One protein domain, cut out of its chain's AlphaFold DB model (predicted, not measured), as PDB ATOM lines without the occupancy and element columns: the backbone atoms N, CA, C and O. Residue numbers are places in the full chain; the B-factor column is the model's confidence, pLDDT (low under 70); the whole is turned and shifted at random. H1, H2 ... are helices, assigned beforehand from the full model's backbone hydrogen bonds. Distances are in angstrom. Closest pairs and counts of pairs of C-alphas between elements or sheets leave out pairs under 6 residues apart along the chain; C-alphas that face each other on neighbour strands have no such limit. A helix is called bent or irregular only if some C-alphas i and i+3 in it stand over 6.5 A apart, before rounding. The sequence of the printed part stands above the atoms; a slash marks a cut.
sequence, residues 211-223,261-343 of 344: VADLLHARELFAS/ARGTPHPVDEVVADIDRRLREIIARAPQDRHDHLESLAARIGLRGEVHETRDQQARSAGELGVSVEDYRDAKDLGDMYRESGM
ATOM      1  N   VAL A 211       9.746  -2.366   8.241       83.25
ATOM      2  CA  VAL A 211       8.919  -2.773   7.101       83.25
ATOM      3  C   VAL A 211       7.446  -2.789   7.479       83.25
ATOM      4  O   VAL A 211       6.632  -2.249   6.738       83.25
ATOM      5  N   ALA A 212       7.100  -3.335   8.642       83.88
ATOM      6  CA  ALA A 212       5.714  -3.358   9.093       83.88
ATOM      7  C   ALA A 212       5.161  -1.944   9.346       83.88
ATOM      8  O   ALA A 212       4.064  -1.623   8.892       83.88
ATOM      9  N   ASP A 213       5.957  -1.070   9.974       82.56
ATOM     10  CA  ASP A 213       5.632   0.353  10.138       82.56
ATOM     11  C   ASP A 213       5.380   1.033   8.767       82.56
ATOM     12  O   ASP A 213       4.398   1.757   8.591       82.56
ATOM     13  N   LEU A 214       6.240   0.780   7.771       85.62
ATOM     14  CA  LEU A 214       6.122   1.341   6.420       85.62
ATOM     15  C   LEU A 214       4.910   0.806   5.653       85.62
ATOM     16  O   LEU A 214       4.204   1.586   5.019       85.62
ATOM     17  N   LEU A 215       4.649  -0.501   5.708       86.19
ATOM     18  CA  LEU A 215       3.489  -1.115   5.060       86.19
ATOM     19  C   LEU A 215       2.183  -0.603   5.663       86.19
ATOM     20  O   LEU A 215       1.254  -0.281   4.923       86.19
ATOM     21  N   HIS A 216       2.140  -0.447   6.986       84.75
ATOM     22  CA  HIS A 216       1.000   0.148   7.666       84.75
ATOM     23  C   HIS A 216       0.793   1.611   7.254       84.75
ATOM     24  O   HIS A 216      -0.324   2.005   6.909       84.75
ATOM     25  N   ALA A 217       1.868   2.410   7.221       83.88
ATOM     26  CA  ALA A 217       1.801   3.789   6.749       83.88
ATOM     27  C   ALA A 217       1.275   3.856   5.309       83.88
ATOM     28  O   ALA A 217       0.319   4.579   5.037       83.88
ATOM     29  N   ARG A 218       1.840   3.044   4.411       86.06
ATOM     30  CA  ARG A 218       1.427   2.930   3.008       86.06
ATOM     31  C   ARG A 218      -0.060   2.616   2.869       86.06
ATOM     32  O   ARG A 218      -0.755   3.300   2.122       86.06
ATOM     33  N   GLU A 219      -0.545   1.598   3.577       84.44
ATOM     34  CA  GLU A 219      -1.945   1.166   3.538       84.44
ATOM     35  C   GLU A 219      -2.883   2.276   4.016       84.44
ATOM     36  O   GLU A 219      -3.896   2.552   3.371       84.44
ATOM     37  N   LEU A 220      -2.542   2.963   5.108       79.38
ATOM     38  CA  LEU A 220      -3.365   4.054   5.617       79.38
ATOM     39  C   LEU A 220      -3.381   5.267   4.680       79.38
ATOM     40  O   LEU A 220      -4.448   5.846   4.474       79.38
ATOM     41  N   PHE A 221      -2.243   5.634   4.086       77.38
ATOM     42  CA  PHE A 221      -2.187   6.697   3.079       77.38
ATOM     43  C   PHE A 221      -3.050   6.343   1.862       77.38
ATOM     44  O   PHE A 221      -3.894   7.143   1.461       77.38
ATOM     45  N   ALA A 222      -2.920   5.118   1.345       76.44
ATOM     46  CA  ALA A 222      -3.679   4.656   0.185       76.44
ATOM     47  C   ALA A 222      -5.194   4.535   0.447       76.44
ATOM     48  O   ALA A 222      -5.995   4.828  -0.437       76.44
ATOM     49  N   SER A 223      -5.602   4.104   1.648       74.12
ATOM     50  CA  SER A 223      -7.006   3.776   1.949       74.12
ATOM     51  C   SER A 223      -7.792   4.885   2.653       74.12
ATOM     52  O   SER A 223      -8.996   5.003   2.433       74.12
ATOM     53  N   ALA A 261       0.526  21.344   9.399       68.94
ATOM     54  CA  ALA A 261       0.623  22.504  10.264       68.94
ATOM     55  C   ALA A 261      -0.051  23.715   9.605       68.94
ATOM     56  O   ALA A 261      -0.855  24.384  10.244       68.94
ATOM     57  N   ARG A 262       0.169  23.925   8.299       72.56
ATOM     58  CA  ARG A 262      -0.477  24.983   7.504       72.56
ATOM     59  C   ARG A 262      -1.960  24.751   7.201       72.56
ATOM     60  O   ARG A 262      -2.601  25.664   6.686       72.56
ATOM     61  N   GLY A 263      -2.509  23.575   7.501       73.62
ATOM     62  CA  GLY A 263      -3.859  23.190   7.089       73.62
ATOM     63  C   GLY A 263      -4.013  23.085   5.566       73.62
ATOM     64  O   GLY A 263      -5.124  23.227   5.055       73.62
ATOM     65  N   THR A 264      -2.910  22.883   4.841       77.69
ATOM     66  CA  THR A 264      -2.884  22.725   3.383       77.69
ATOM     67  C   THR A 264      -2.848  21.245   3.009       77.69
ATOM     68  O   THR A 264      -2.238  20.451   3.728       77.69
ATOM     69  N   PRO A 265      -3.455  20.843   1.880       74.62
ATOM     70  CA  PRO A 265      -3.332  19.473   1.396       74.62
ATOM     71  C   PRO A 265      -1.861  19.115   1.108       74.62
ATOM     72  O   PRO A 265      -1.047  19.977   0.771       74.62
ATOM     73  N   HIS A 266      -1.524  17.836   1.264       79.38
ATOM     74  CA  HIS A 266      -0.240  17.256   0.868       79.38
ATOM     75  C   HIS A 266      -0.515  16.101  -0.106       79.38
ATOM     76  O   HIS A 266      -1.448  15.336   0.159       79.38
ATOM     77  N   PRO A 267       0.220  15.980  -1.226       81.44
ATOM     78  CA  PRO A 267       0.021  14.902  -2.188       81.44
ATOM     79  C   PRO A 267       0.375  13.551  -1.560       81.44
ATOM     80  O   PRO A 267       1.535  13.202  -1.370       81.44
ATOM     81  N   VAL A 268      -0.656  12.779  -1.230       81.75
ATOM     82  CA  VAL A 268      -0.516  11.455  -0.613       81.75
ATOM     83  C   VAL A 268       0.266  10.491  -1.507       81.75
ATOM     84  O   VAL A 268       1.061   9.700  -1.003       81.75
ATOM     85  N   ASP A 269       0.096  10.605  -2.823       83.31
ATOM     86  CA  ASP A 269       0.778   9.759  -3.802       83.31
ATOM     87  C   ASP A 269       2.304   9.920  -3.756       83.31
ATOM     88  O   ASP A 269       3.024   8.944  -3.949       83.31
ATOM     89  N   GLU A 270       2.812  11.118  -3.436       85.94
ATOM     90  CA  GLU A 270       4.254  11.355  -3.274       85.94
ATOM     91  C   GLU A 270       4.794  10.624  -2.036       85.94
ATOM     92  O   GLU A 270       5.814   9.939  -2.116       85.94
ATOM     93  N   VAL A 271       4.065  10.672  -0.914       85.25
ATOM     94  CA  VAL A 271       4.436   9.950   0.316       85.25
ATOM     95  C   VAL A 271       4.411   8.437   0.092       85.25
ATOM     96  O   VAL A 271       5.330   7.734   0.511       85.25
ATOM     97  N   VAL A 272       3.384   7.922  -0.592       88.25
ATOM     98  CA  VAL A 272       3.293   6.497  -0.952       88.25
ATOM     99  C   VAL A 272       4.444   6.098  -1.876       88.25
ATOM    100  O   VAL A 272       5.061   5.057  -1.656       88.25
ATOM    101  N   ALA A 273       4.788   6.928  -2.864       89.38
ATOM    102  CA  ALA A 273       5.904   6.668  -3.768       89.38
ATOM    103  C   ALA A 273       7.254   6.608  -3.031       89.38
ATOM    104  O   ALA A 273       8.082   5.748  -3.347       89.38
ATOM    105  N   ASP A 274       7.464   7.463  -2.027       89.38
ATOM    106  CA  ASP A 274       8.660   7.433  -1.183       89.38
ATOM    107  C   ASP A 274       8.716   6.205  -0.269       89.38
ATOM    108  O   ASP A 274       9.776   5.581  -0.144       89.38
ATOM    109  N   ILE A 275       7.585   5.804   0.318       90.12
ATOM    110  CA  ILE A 275       7.496   4.550   1.077       90.12
ATOM    111  C   ILE A 275       7.816   3.358   0.163       90.12
ATOM    112  O   ILE A 275       8.643   2.516   0.518       90.12
ATOM    113  N   ASP A 276       7.234   3.308  -1.035       92.94
ATOM    114  CA  ASP A 276       7.482   2.247  -2.013       92.94
ATOM    115  C   ASP A 276       8.947   2.204  -2.448       92.94
ATOM    116  O   ASP A 276       9.541   1.128  -2.550       92.94
ATOM    117  N   ARG A 277       9.562   3.369  -2.684       93.62
ATOM    118  CA  ARG A 277      10.995   3.476  -2.973       93.62
ATOM    119  C   ARG A 277      11.825   2.886  -1.835       93.62
ATOM    120  O   ARG A 277      12.698   2.061  -2.102       93.62
ATOM    121  N   ARG A 278      11.514   3.227  -0.582       91.56
ATOM    122  CA  ARG A 278      12.228   2.706   0.590       91.56
ATOM    123  C   ARG A 278      12.064   1.199   0.765       91.56
ATOM    124  O   ARG A 278      13.041   0.509   1.050       91.56
ATOM    125  N   LEU A 279      10.861   0.669   0.556       91.88
ATOM    126  CA  LEU A 279      10.617  -0.774   0.577       91.88
ATOM    127  C   LEU A 279      11.449  -1.488  -0.498       91.88
ATOM    128  O   LEU A 279      12.069  -2.507  -0.208       91.88
ATOM    129  N   ARG A 280      11.555  -0.928  -1.712       94.25
ATOM    130  CA  ARG A 280      12.425  -1.480  -2.770       94.25
ATOM    131  C   ARG A 280      13.910  -1.446  -2.399       94.25
ATOM    132  O   ARG A 280      14.615  -2.403  -2.701       94.25
ATOM    133  N   GLU A 281      14.384  -0.394  -1.731       91.06
ATOM    134  CA  GLU A 281      15.763  -0.329  -1.218       91.06
ATOM    135  C   GLU A 281      16.042  -1.438  -0.189       91.06
ATOM    136  O   GLU A 281      17.093  -2.074  -0.245       91.06
ATOM    137  N   ILE A 282      15.091  -1.711   0.716       88.38
ATOM    138  CA  ILE A 282      15.190  -2.815   1.688       88.38
ATOM    139  C   ILE A 282      15.253  -4.163   0.961       88.38
ATOM    140  O   ILE A 282      16.097  -4.995   1.288       88.38
ATOM    141  N   ILE A 283      14.417  -4.356  -0.063       93.56
ATOM    142  CA  ILE A 283      14.400  -5.579  -0.880       93.56
ATOM    143  C   ILE A 283      15.730  -5.791  -1.610       93.56
ATOM    144  O   ILE A 283      16.201  -6.922  -1.715       93.56
ATOM    145  N   ALA A 284      16.339  -4.715  -2.116       93.06
ATOM    146  CA  ALA A 284      17.594  -4.772  -2.860       93.06
ATOM    147  C   ALA A 284      18.823  -5.054  -1.975       93.06
ATOM    148  O   ALA A 284      19.877  -5.426  -2.494       93.06
ATOM    149  N   ARG A 285      18.722  -4.878  -0.652       90.31
ATOM    150  CA  ARG A 285      19.826  -5.128   0.281       90.31
ATOM    151  C   ARG A 285      20.053  -6.631   0.462       90.31
ATOM    152  O   ARG A 285      19.115  -7.380   0.716       90.31
ATOM    153  N   ALA A 286      21.313  -7.066   0.413       89.81
ATOM    154  CA  ALA A 286      21.671  -8.438   0.769       89.81
ATOM    155  C   ALA A 286      21.382  -8.690   2.267       89.81
ATOM    156  O   ALA A 286      21.935  -7.964   3.107       89.81
ATOM    157  N   PRO A 287      20.533  -9.678   2.618       90.56
ATOM    158  CA  PRO A 287      20.180  -9.943   4.006       90.56
ATOM    159  C   PRO A 287      21.394 -10.472   4.772       90.56
ATOM    160  O   PRO A 287      22.096 -11.359   4.286       90.56
ATOM    161  N   GLN A 288      21.652  -9.915   5.958       84.31
ATOM    162  CA  GLN A 288      22.784 -10.327   6.799       84.31
ATOM    163  C   GLN A 288      22.419 -11.459   7.765       84.31
ATOM    164  O   GLN A 288      23.284 -12.222   8.189       84.31
ATOM    165  N   ASP A 289      21.138 -11.579   8.108       85.81
ATOM    166  CA  ASP A 289      20.612 -12.611   8.990       85.81
ATOM    167  C   ASP A 289      19.173 -13.006   8.598       85.81
ATOM    168  O   ASP A 289      18.593 -12.489   7.637       85.81
ATOM    169  N   ARG A 290      18.585 -13.957   9.338       89.19
ATOM    170  CA  ARG A 290      17.201 -14.403   9.101       89.19
ATOM    171  C   ARG A 290      16.192 -13.269   9.291       89.19
ATOM    172  O   ARG A 290      15.190 -13.238   8.592       89.19
ATOM    173  N   HIS A 291      16.422 -12.348  10.223       86.00
ATOM    174  CA  HIS A 291      15.486 -11.252  10.457       86.00
ATOM    175  C   HIS A 291      15.474 -10.276   9.275       86.00
ATOM    176  O   HIS A 291      14.399  -9.947   8.788       86.00
ATOM    177  N   ASP A 292      16.648  -9.916   8.757       84.69
ATOM    178  CA  ASP A 292      16.813  -9.140   7.526       84.69
ATOM    179  C   ASP A 292      16.143  -9.820   6.322       84.69
ATOM    180  O   ASP A 292      15.503  -9.158   5.500       84.69
ATOM    181  N   HIS A 293      16.275 -11.147   6.218       92.75
ATOM    182  CA  HIS A 293      15.604 -11.931   5.182       92.75
ATOM    183  C   HIS A 293      14.078 -11.817   5.291       92.75
ATOM    184  O   HIS A 293      13.417 -11.521   4.294       92.75
ATOM    185  N   LEU A 294      13.528 -11.994   6.495       92.94
ATOM    186  CA  LEU A 294      12.091 -11.880   6.748       92.94
ATOM    187  C   LEU A 294      11.574 -10.451   6.522       92.94
ATOM    188  O   LEU A 294      10.490 -10.293   5.972       92.94
ATOM    189  N   GLU A 295      12.339  -9.409   6.867       90.12
ATOM    190  CA  GLU A 295      11.976  -8.016   6.561       90.12
ATOM    191  C   GLU A 295      11.935  -7.757   5.049       90.12
ATOM    192  O   GLU A 295      10.963  -7.198   4.537       90.12
ATOM    193  N   SER A 296      12.954  -8.205   4.313       92.88
ATOM    194  CA  SER A 296      12.980  -8.108   2.850       92.88
ATOM    195  C   SER A 296      11.798  -8.852   2.219       92.88
ATOM    196  O   SER A 296      11.108  -8.312   1.351       92.88
ATOM    197  N   LEU A 297      11.496 -10.062   2.696       95.06
ATOM    198  CA  LEU A 297      10.364 -10.854   2.217       95.06
ATOM    199  C   LEU A 297       9.017 -10.190   2.538       95.06
ATOM    200  O   LEU A 297       8.168 -10.095   1.651       95.06
ATOM    201  N   ALA A 298       8.851  -9.650   3.746       92.88
ATOM    202  CA  ALA A 298       7.657  -8.911   4.146       92.88
ATOM    203  C   ALA A 298       7.427  -7.694   3.236       92.88
ATOM    204  O   ALA A 298       6.307  -7.454   2.789       92.88
ATOM    205  N   ALA A 299       8.494  -6.970   2.873       92.81
ATOM    206  CA  ALA A 299       8.414  -5.846   1.945       92.81
ATOM    207  C   ALA A 299       7.967  -6.293   0.539       92.81
ATOM    208  O   ALA A 299       7.140  -5.622  -0.081       92.81
ATOM    209  N   ARG A 300       8.457  -7.442   0.041       94.38
ATOM    210  CA  ARG A 300       8.024  -8.015  -1.253       94.38
ATOM    211  C   ARG A 300       6.544  -8.388  -1.233       94.38
ATOM    212  O   ARG A 300       5.838  -8.060  -2.183       94.38
ATOM    213  N   ILE A 301       6.090  -9.047  -0.165       93.00
ATOM    214  CA  ILE A 301       4.684  -9.434   0.024       93.00
ATOM    215  C   ILE A 301       3.805  -8.179   0.069       93.00
ATOM    216  O   ILE A 301       2.849  -8.054  -0.693       93.00
ATOM    217  N   GLY A 302       4.172  -7.198   0.894       90.00
ATOM    218  CA  GLY A 302       3.397  -5.973   1.058       90.00
ATOM    219  C   GLY A 302       3.299  -5.114  -0.209       90.00
ATOM    220  O   GLY A 302       2.247  -4.532  -0.470       90.00
ATOM    221  N   LEU A 303       4.344  -5.082  -1.047       91.81
ATOM    222  CA  LEU A 303       4.303  -4.392  -2.345       91.81
ATOM    223  C   LEU A 303       3.425  -5.100  -3.392       91.81
ATOM    224  O   LEU A 303       2.956  -4.431  -4.311       91.81
ATOM    225  N   ARG A 304       3.169  -6.414  -3.268       91.00
ATOM    226  CA  ARG A 304       2.203  -7.127  -4.131       91.00
ATOM    227  C   ARG A 304       0.749  -6.755  -3.815       91.00
ATOM    228  O   ARG A 304      -0.096  -6.845  -4.697       91.00
ATOM    229  N   GLY A 305       0.468  -6.293  -2.593       82.06
ATOM    230  CA  GLY A 305      -0.855  -5.799  -2.189       82.06
ATOM    231  C   GLY A 305      -1.870  -6.882  -1.799       82.06
ATOM    232  O   GLY A 305      -3.064  -6.599  -1.737       82.06
ATOM    233  N   GLU A 306      -1.431  -8.111  -1.520       76.25
ATOM    234  CA  GLU A 306      -2.317  -9.235  -1.183       76.25
ATOM    235  C   GLU A 306      -2.602  -9.292   0.327       76.25
ATOM    236  O   GLU A 306      -1.907  -9.941   1.107       76.25
ATOM    237  N   VAL A 307      -3.644  -8.573   0.759       69.12
ATOM    238  CA  VAL A 307      -3.974  -8.397   2.189       69.12
ATOM    239  C   VAL A 307      -4.589  -9.659   2.815       69.12
ATOM    240  O   VAL A 307      -4.375  -9.940   3.994       69.12
ATOM    241  N   HIS A 308      -5.306 -10.477   2.037       81.56
ATOM    242  CA  HIS A 308      -5.990 -11.670   2.542       81.56
ATOM    243  C   HIS A 308      -5.735 -12.879   1.648       81.56
ATOM    244  O   HIS A 308      -6.190 -12.933   0.509       81.56
ATOM    245  N   GLU A 309      -5.033 -13.870   2.196       88.00
ATOM    246  CA  GLU A 309      -4.747 -15.129   1.514       88.00
ATOM    247  C   GLU A 309      -5.082 -16.306   2.424       88.00
ATOM    248  O   GLU A 309      -4.734 -16.313   3.608       88.00
ATOM    249  N   THR A 310      -5.702 -17.333   1.856       92.88
ATOM    250  CA  THR A 310      -5.855 -18.642   2.489       92.88
ATOM    251  C   THR A 310      -4.503 -19.354   2.603       92.88
ATOM    252  O   THR A 310      -3.542 -19.012   1.914       92.88
ATOM    253  N   ARG A 311      -4.414 -20.405   3.430       90.56
ATOM    254  CA  ARG A 311      -3.183 -21.214   3.555       90.56
ATOM    255  C   ARG A 311      -2.696 -21.778   2.211       90.56
ATOM    256  O   ARG A 311      -1.490 -21.844   1.997       90.56
ATOM    257  N   ASP A 312      -3.617 -22.128   1.314       92.50
ATOM    258  CA  ASP A 312      -3.296 -22.647  -0.023       92.50
ATOM    259  C   ASP A 312      -2.837 -21.544  -0.985       92.50
ATOM    260  O   ASP A 312      -2.041 -21.788  -1.892       92.50
ATOM    261  N   GLN A 313      -3.332 -20.315  -0.811       93.75
ATOM    262  CA  GLN A 313      -2.820 -19.145  -1.527       93.75
ATOM    263  C   GLN A 313      -1.405 -18.806  -1.050       93.75
ATOM    264  O   GLN A 313      -0.509 -18.753  -1.880       93.75
ATOM    265  N   GLN A 314      -1.168 -18.752   0.265       93.25
ATOM    266  CA  GLN A 314       0.169 -18.521   0.830       93.25
ATOM    267  C   GLN A 314       1.200 -19.546   0.333       93.25
ATOM    268  O   GLN A 314       2.324 -19.183   0.005       93.25
ATOM    269  N   ALA A 315       0.828 -20.831   0.246       94.06
ATOM    270  CA  ALA A 315       1.725 -21.868  -0.265       94.06
ATOM    271  C   ALA A 315       2.104 -21.646  -1.741       94.06
ATOM    272  O   ALA A 315       3.256 -21.859  -2.121       94.06
ATOM    273  N   ARG A 316       1.155 -21.181  -2.566       94.38
ATOM    274  CA  ARG A 316       1.417 -20.813  -3.966       94.38
ATOM    275  C   ARG A 316       2.290 -19.563  -4.062       94.38
ATOM    276  O   ARG A 316       3.308 -19.610  -4.745       94.38
ATOM    277  N   SER A 317       1.958 -18.506  -3.323       94.25
ATOM    278  CA  SER A 317       2.719 -17.250  -3.278       94.25
ATOM    279  C   SER A 317       4.159 -17.464  -2.792       94.25
ATOM    280  O   SER A 317       5.094 -16.887  -3.350       94.25
ATOM    281  N   ALA A 318       4.368 -18.349  -1.810       95.19
ATOM    282  CA  ALA A 318       5.698 -18.769  -1.369       95.19
ATOM    283  C   ALA A 318       6.484 -19.448  -2.504       95.19
ATOM    284  O   ALA A 318       7.637 -19.093  -2.754       95.19
ATOM    285  N   GLY A 319       5.836 -20.356  -3.244       95.56
ATOM    286  CA  GLY A 319       6.414 -21.007  -4.421       95.56
ATOM    287  C   GLY A 319       6.811 -20.019  -5.523       95.56
ATOM    288  O   GLY A 319       7.911 -20.114  -6.062       95.56
ATOM    289  N   GLU A 320       5.971 -19.024  -5.813       95.69
ATOM    290  CA  GLU A 320       6.271 -17.969  -6.794       95.69
ATOM    291  C   GLU A 320       7.440 -17.067  -6.385       95.69
ATOM    292  O   GLU A 320       8.174 -16.567  -7.236       95.69
ATOM    293  N   LEU A 321       7.603 -16.825  -5.083       93.69
ATOM    294  CA  LEU A 321       8.708 -16.034  -4.539       93.69
ATOM    295  C   LEU A 321       9.993 -16.848  -4.351       93.69
ATOM    296  O   LEU A 321      11.035 -16.254  -4.058       93.69
ATOM    297  N   GLY A 322       9.932 -18.172  -4.539       96.12
ATOM    298  CA  GLY A 322      11.056 -19.083  -4.337       96.12
ATOM    299  C   GLY A 322      11.484 -19.191  -2.873       96.12
ATOM    300  O   GLY A 322      12.674 -19.331  -2.601       96.12
ATOM    301  N   VAL A 323      10.539 -19.078  -1.937       96.50
ATOM    302  CA  VAL A 323      10.788 -19.127  -0.486       96.50
ATOM    303  C   VAL A 323      10.019 -20.272   0.167       96.50
ATOM    304  O   VAL A 323       9.078 -20.822  -0.409       96.50
ATOM    305  N   SER A 324      10.418 -20.646   1.383       97.19
ATOM    306  CA  SER A 324       9.681 -21.647   2.149       97.19
ATOM    307  C   SER A 324       8.309 -21.106   2.578       97.19
ATOM    308  O   SER A 324       8.117 -19.903   2.767       97.19
ATOM    309  N   VAL A 325       7.334 -22.002   2.752       96.19
ATOM    310  CA  VAL A 325       6.001 -21.626   3.260       96.19
ATOM    311  C   VAL A 325       6.090 -21.087   4.693       96.19
ATOM    312  O   VAL A 325       5.282 -20.247   5.080       96.19
ATOM    313  N   GLU A 326       7.064 -21.559   5.474       96.12
ATOM    314  CA  GLU A 326       7.331 -21.071   6.830       96.12
ATOM    315  C   GLU A 326       7.843 -19.628   6.805       96.12
ATOM    316  O   GLU A 326       7.207 -18.766   7.399       96.12
ATOM    317  N   ASP A 327       8.894 -19.332   6.032       96.00
ATOM    318  CA  ASP A 327       9.437 -17.969   5.931       96.00
ATOM    319  C   ASP A 327       8.405 -16.989   5.366       96.00
ATOM    320  O   ASP A 327       8.326 -15.846   5.810       96.00
ATOM    321  N   TYR A 328       7.579 -17.430   4.411       96.19
ATOM    322  CA  TYR A 328       6.478 -16.618   3.892       96.19
ATOM    323  C   TYR A 328       5.488 -16.238   4.999       96.19
ATOM    324  O   TYR A 328       5.095 -15.076   5.099       96.19
ATOM    325  N   ARG A 329       5.090 -17.203   5.840       93.75
ATOM    326  CA  ARG A 329       4.177 -16.957   6.966       93.75
ATOM    327  C   ARG A 329       4.817 -16.063   8.013       93.75
ATOM    328  O   ARG A 329       4.208 -15.068   8.378       93.75
ATOM    329  N   ASP A 330       6.052 -16.350   8.409       93.00
ATOM    330  CA  ASP A 330       6.789 -15.539   9.377       93.00
ATOM    331  C   ASP A 330       6.938 -14.087   8.899       93.00
ATOM    332  O   ASP A 330       6.768 -13.146   9.674       93.00
ATOM    333  N   ALA A 331       7.235 -13.881   7.612       93.06
ATOM    334  CA  ALA A 331       7.342 -12.555   7.014       93.06
ATOM    335  C   ALA A 331       5.983 -11.844   6.925       93.06
ATOM    336  O   ALA A 331       5.900 -10.635   7.151       93.06
ATOM    337  N   LYS A 332       4.911 -12.582   6.625       91.94
ATOM    338  CA  LYS A 332       3.550 -12.042   6.620       91.94
ATOM    339  C   LYS A 332       3.114 -11.624   8.022       91.94
ATOM    340  O   LYS A 332       2.709 -10.479   8.202       91.94
ATOM    341  N   ASP A 333       3.309 -12.487   9.014       90.00
ATOM    342  CA  ASP A 333       3.031 -12.206  10.424       90.00
ATOM    343  C   ASP A 333       3.841 -10.995  10.910       90.00
ATOM    344  O   ASP A 333       3.314 -10.122  11.603       90.00
ATOM    345  N   LEU A 334       5.110 -10.882  10.494       87.62
ATOM    346  CA  LEU A 334       5.952  -9.720  10.783       87.62
ATOM    347  C   LEU A 334       5.336  -8.417  10.253       87.62
ATOM    348  O   LEU A 334       5.342  -7.416  10.973       87.62
ATOM    349  N   GLY A 335       4.806  -8.429   9.026       83.88
ATOM    350  CA  GLY A 335       4.100  -7.296   8.421       83.88
ATOM    351  C   GLY A 335       2.750  -6.996   9.082       83.88
ATOM    352  O   GLY A 335       2.420  -5.830   9.302       83.88
ATOM    353  N   ASP A 336       2.000  -8.034   9.454       83.31
ATOM    354  CA  ASP A 336       0.639  -7.933   9.991       83.31
ATOM    355  C   ASP A 336       0.594  -7.544  11.481       83.31
ATOM    356  O   ASP A 336      -0.378  -6.916  11.910       83.31
ATOM    357  N   MET A 337       1.654  -7.806  12.264       77.50
ATOM    358  CA  MET A 337       1.739  -7.477  13.704       77.50
ATOM    359  C   MET A 337       1.326  -6.032  14.059       77.50
ATOM    360  O   MET A 337       0.911  -5.768  15.192       77.50
ATOM    361  N   TYR A 338       1.450  -5.085  13.127       62.59
ATOM    362  CA  TYR A 338       1.106  -3.676  13.342       62.59
ATOM    363  C   TYR A 338      -0.310  -3.307  12.907       62.59
ATOM    364  O   TYR A 338      -0.864  -2.342  13.436       62.59
ATOM    365  N   ARG A 339      -0.939  -4.098  12.028       64.88
ATOM    366  CA  ARG A 339      -2.333  -3.876  11.622       64.88
ATOM    367  C   ARG A 339      -3.289  -4.104  12.801       64.88
ATOM    368  O   ARG A 339      -4.269  -3.379  12.942       64.88
ATOM    369  N   GLU A 340      -2.964  -5.051  13.680       56.81
ATOM    370  CA  GLU A 340      -3.766  -5.385  14.867       56.81
ATOM    371  C   GLU A 340      -3.457  -4.493  16.081       56.81
ATOM    372  O   GLU A 340      -4.354  -4.158  16.850       56.81
ATOM    373  N   SER A 341      -2.203  -4.055  16.237       51.50
ATOM    374  CA  SER A 341      -1.771  -3.258  17.399       51.50
ATOM    375  C   SER A 341      -2.202  -1.781  17.330       51.50
ATOM    376  O   SER A 341      -2.213  -1.107  18.354       51.50
ATOM    377  N   GLY A 342      -2.533  -1.268  16.138       46.19
ATOM    378  CA  GLY A 342      -2.918   0.132  15.904       46.19
ATOM    379  C   GLY A 342      -4.425   0.428  15.940       46.19
ATOM    380  O   GLY A 342      -4.815   1.564  15.682       46.19
ATOM    381  N   MET A 343      -5.276  -0.569  16.216       39.84
ATOM    382  CA  MET A 343      -6.738  -0.402  16.344       39.84
ATOM    383  C   MET A 343      -7.248  -0.430  17.798       39.84
ATOM    384  O   MET A 343      -8.462  -0.427  18.003       39.84
TER     385      MET A 343
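What this domain is: This is residues 211 to 223 and 261 to 343 of the 344 residues of the protein "Helix-turn-helix protein" of Nonomuraea fuscirosea (UniProt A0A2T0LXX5). H1, H2 and H3 make an up-and-down bundle, each running against the one before it in the chain; H5 crosses H3 and packs on the beginning of H1, and H4 packs on residues 325 to 329 of H5. Residues 261 to 266 stick out as an arm. The 96 printed residues hold five named helices, H1 to H5 in chain order, and no named strand: all helix. The whole is compact, with a radius of gyration of the C-alphas of 14.4 A, and elongated, spanning 48 by 29 by 22 A.

How they stand to each other: H2, residues 268 to 284, touches H1, residues 211 to 223, opposite ways at a shallow tilt of 27 degrees, closest at C-alphas 218 and 272, 5.6 A. With residues 276 to 283 alone, H2 touches H3, residues 290 to 304, in a helical hairpin at a steep tilt of 40 degrees; C-alphas 283 and 296 are closest, 4.7 A. H5, residues 325 to 341, touches H3 about perpendicular, 74 degrees, closest at C-alphas 298 and 331, 4.6 A. H4, residues 311 to 321, touches H5, closest at C-alphas 318 and 325, 5.4 A; H2 and H4 are apart. Every O i to N i+4 pair is within hydrogen-bond range in H1, H2, H3 and H4, and 9 of 13 in H5.

Where its parts are: H1, 18.0 A long, begins at C-alpha 211 (8.919, -2.773, 7.101). H2 measures 24.4 A, H3 21.3 A and H4 15.3 A. H5, 24.4 A, ends at C-alpha 341 (-1.771, -3.258, 17.399); it has a kink of 34 degrees near residue 335 and is only just irregular, C-alphas 335 and 338 being 6.8 A apart.

The domain as a whole: The C-alphas of Arg 262 and Asp 312 are farthest apart, 48.3 A. Residues 224 to 260 are not printed; C-alphas 223 and 261 across the cut are 21.9 A apart. No link printed whole is long. The model's pLDDT is under 70 at residues 261, 307 and 338 to 343.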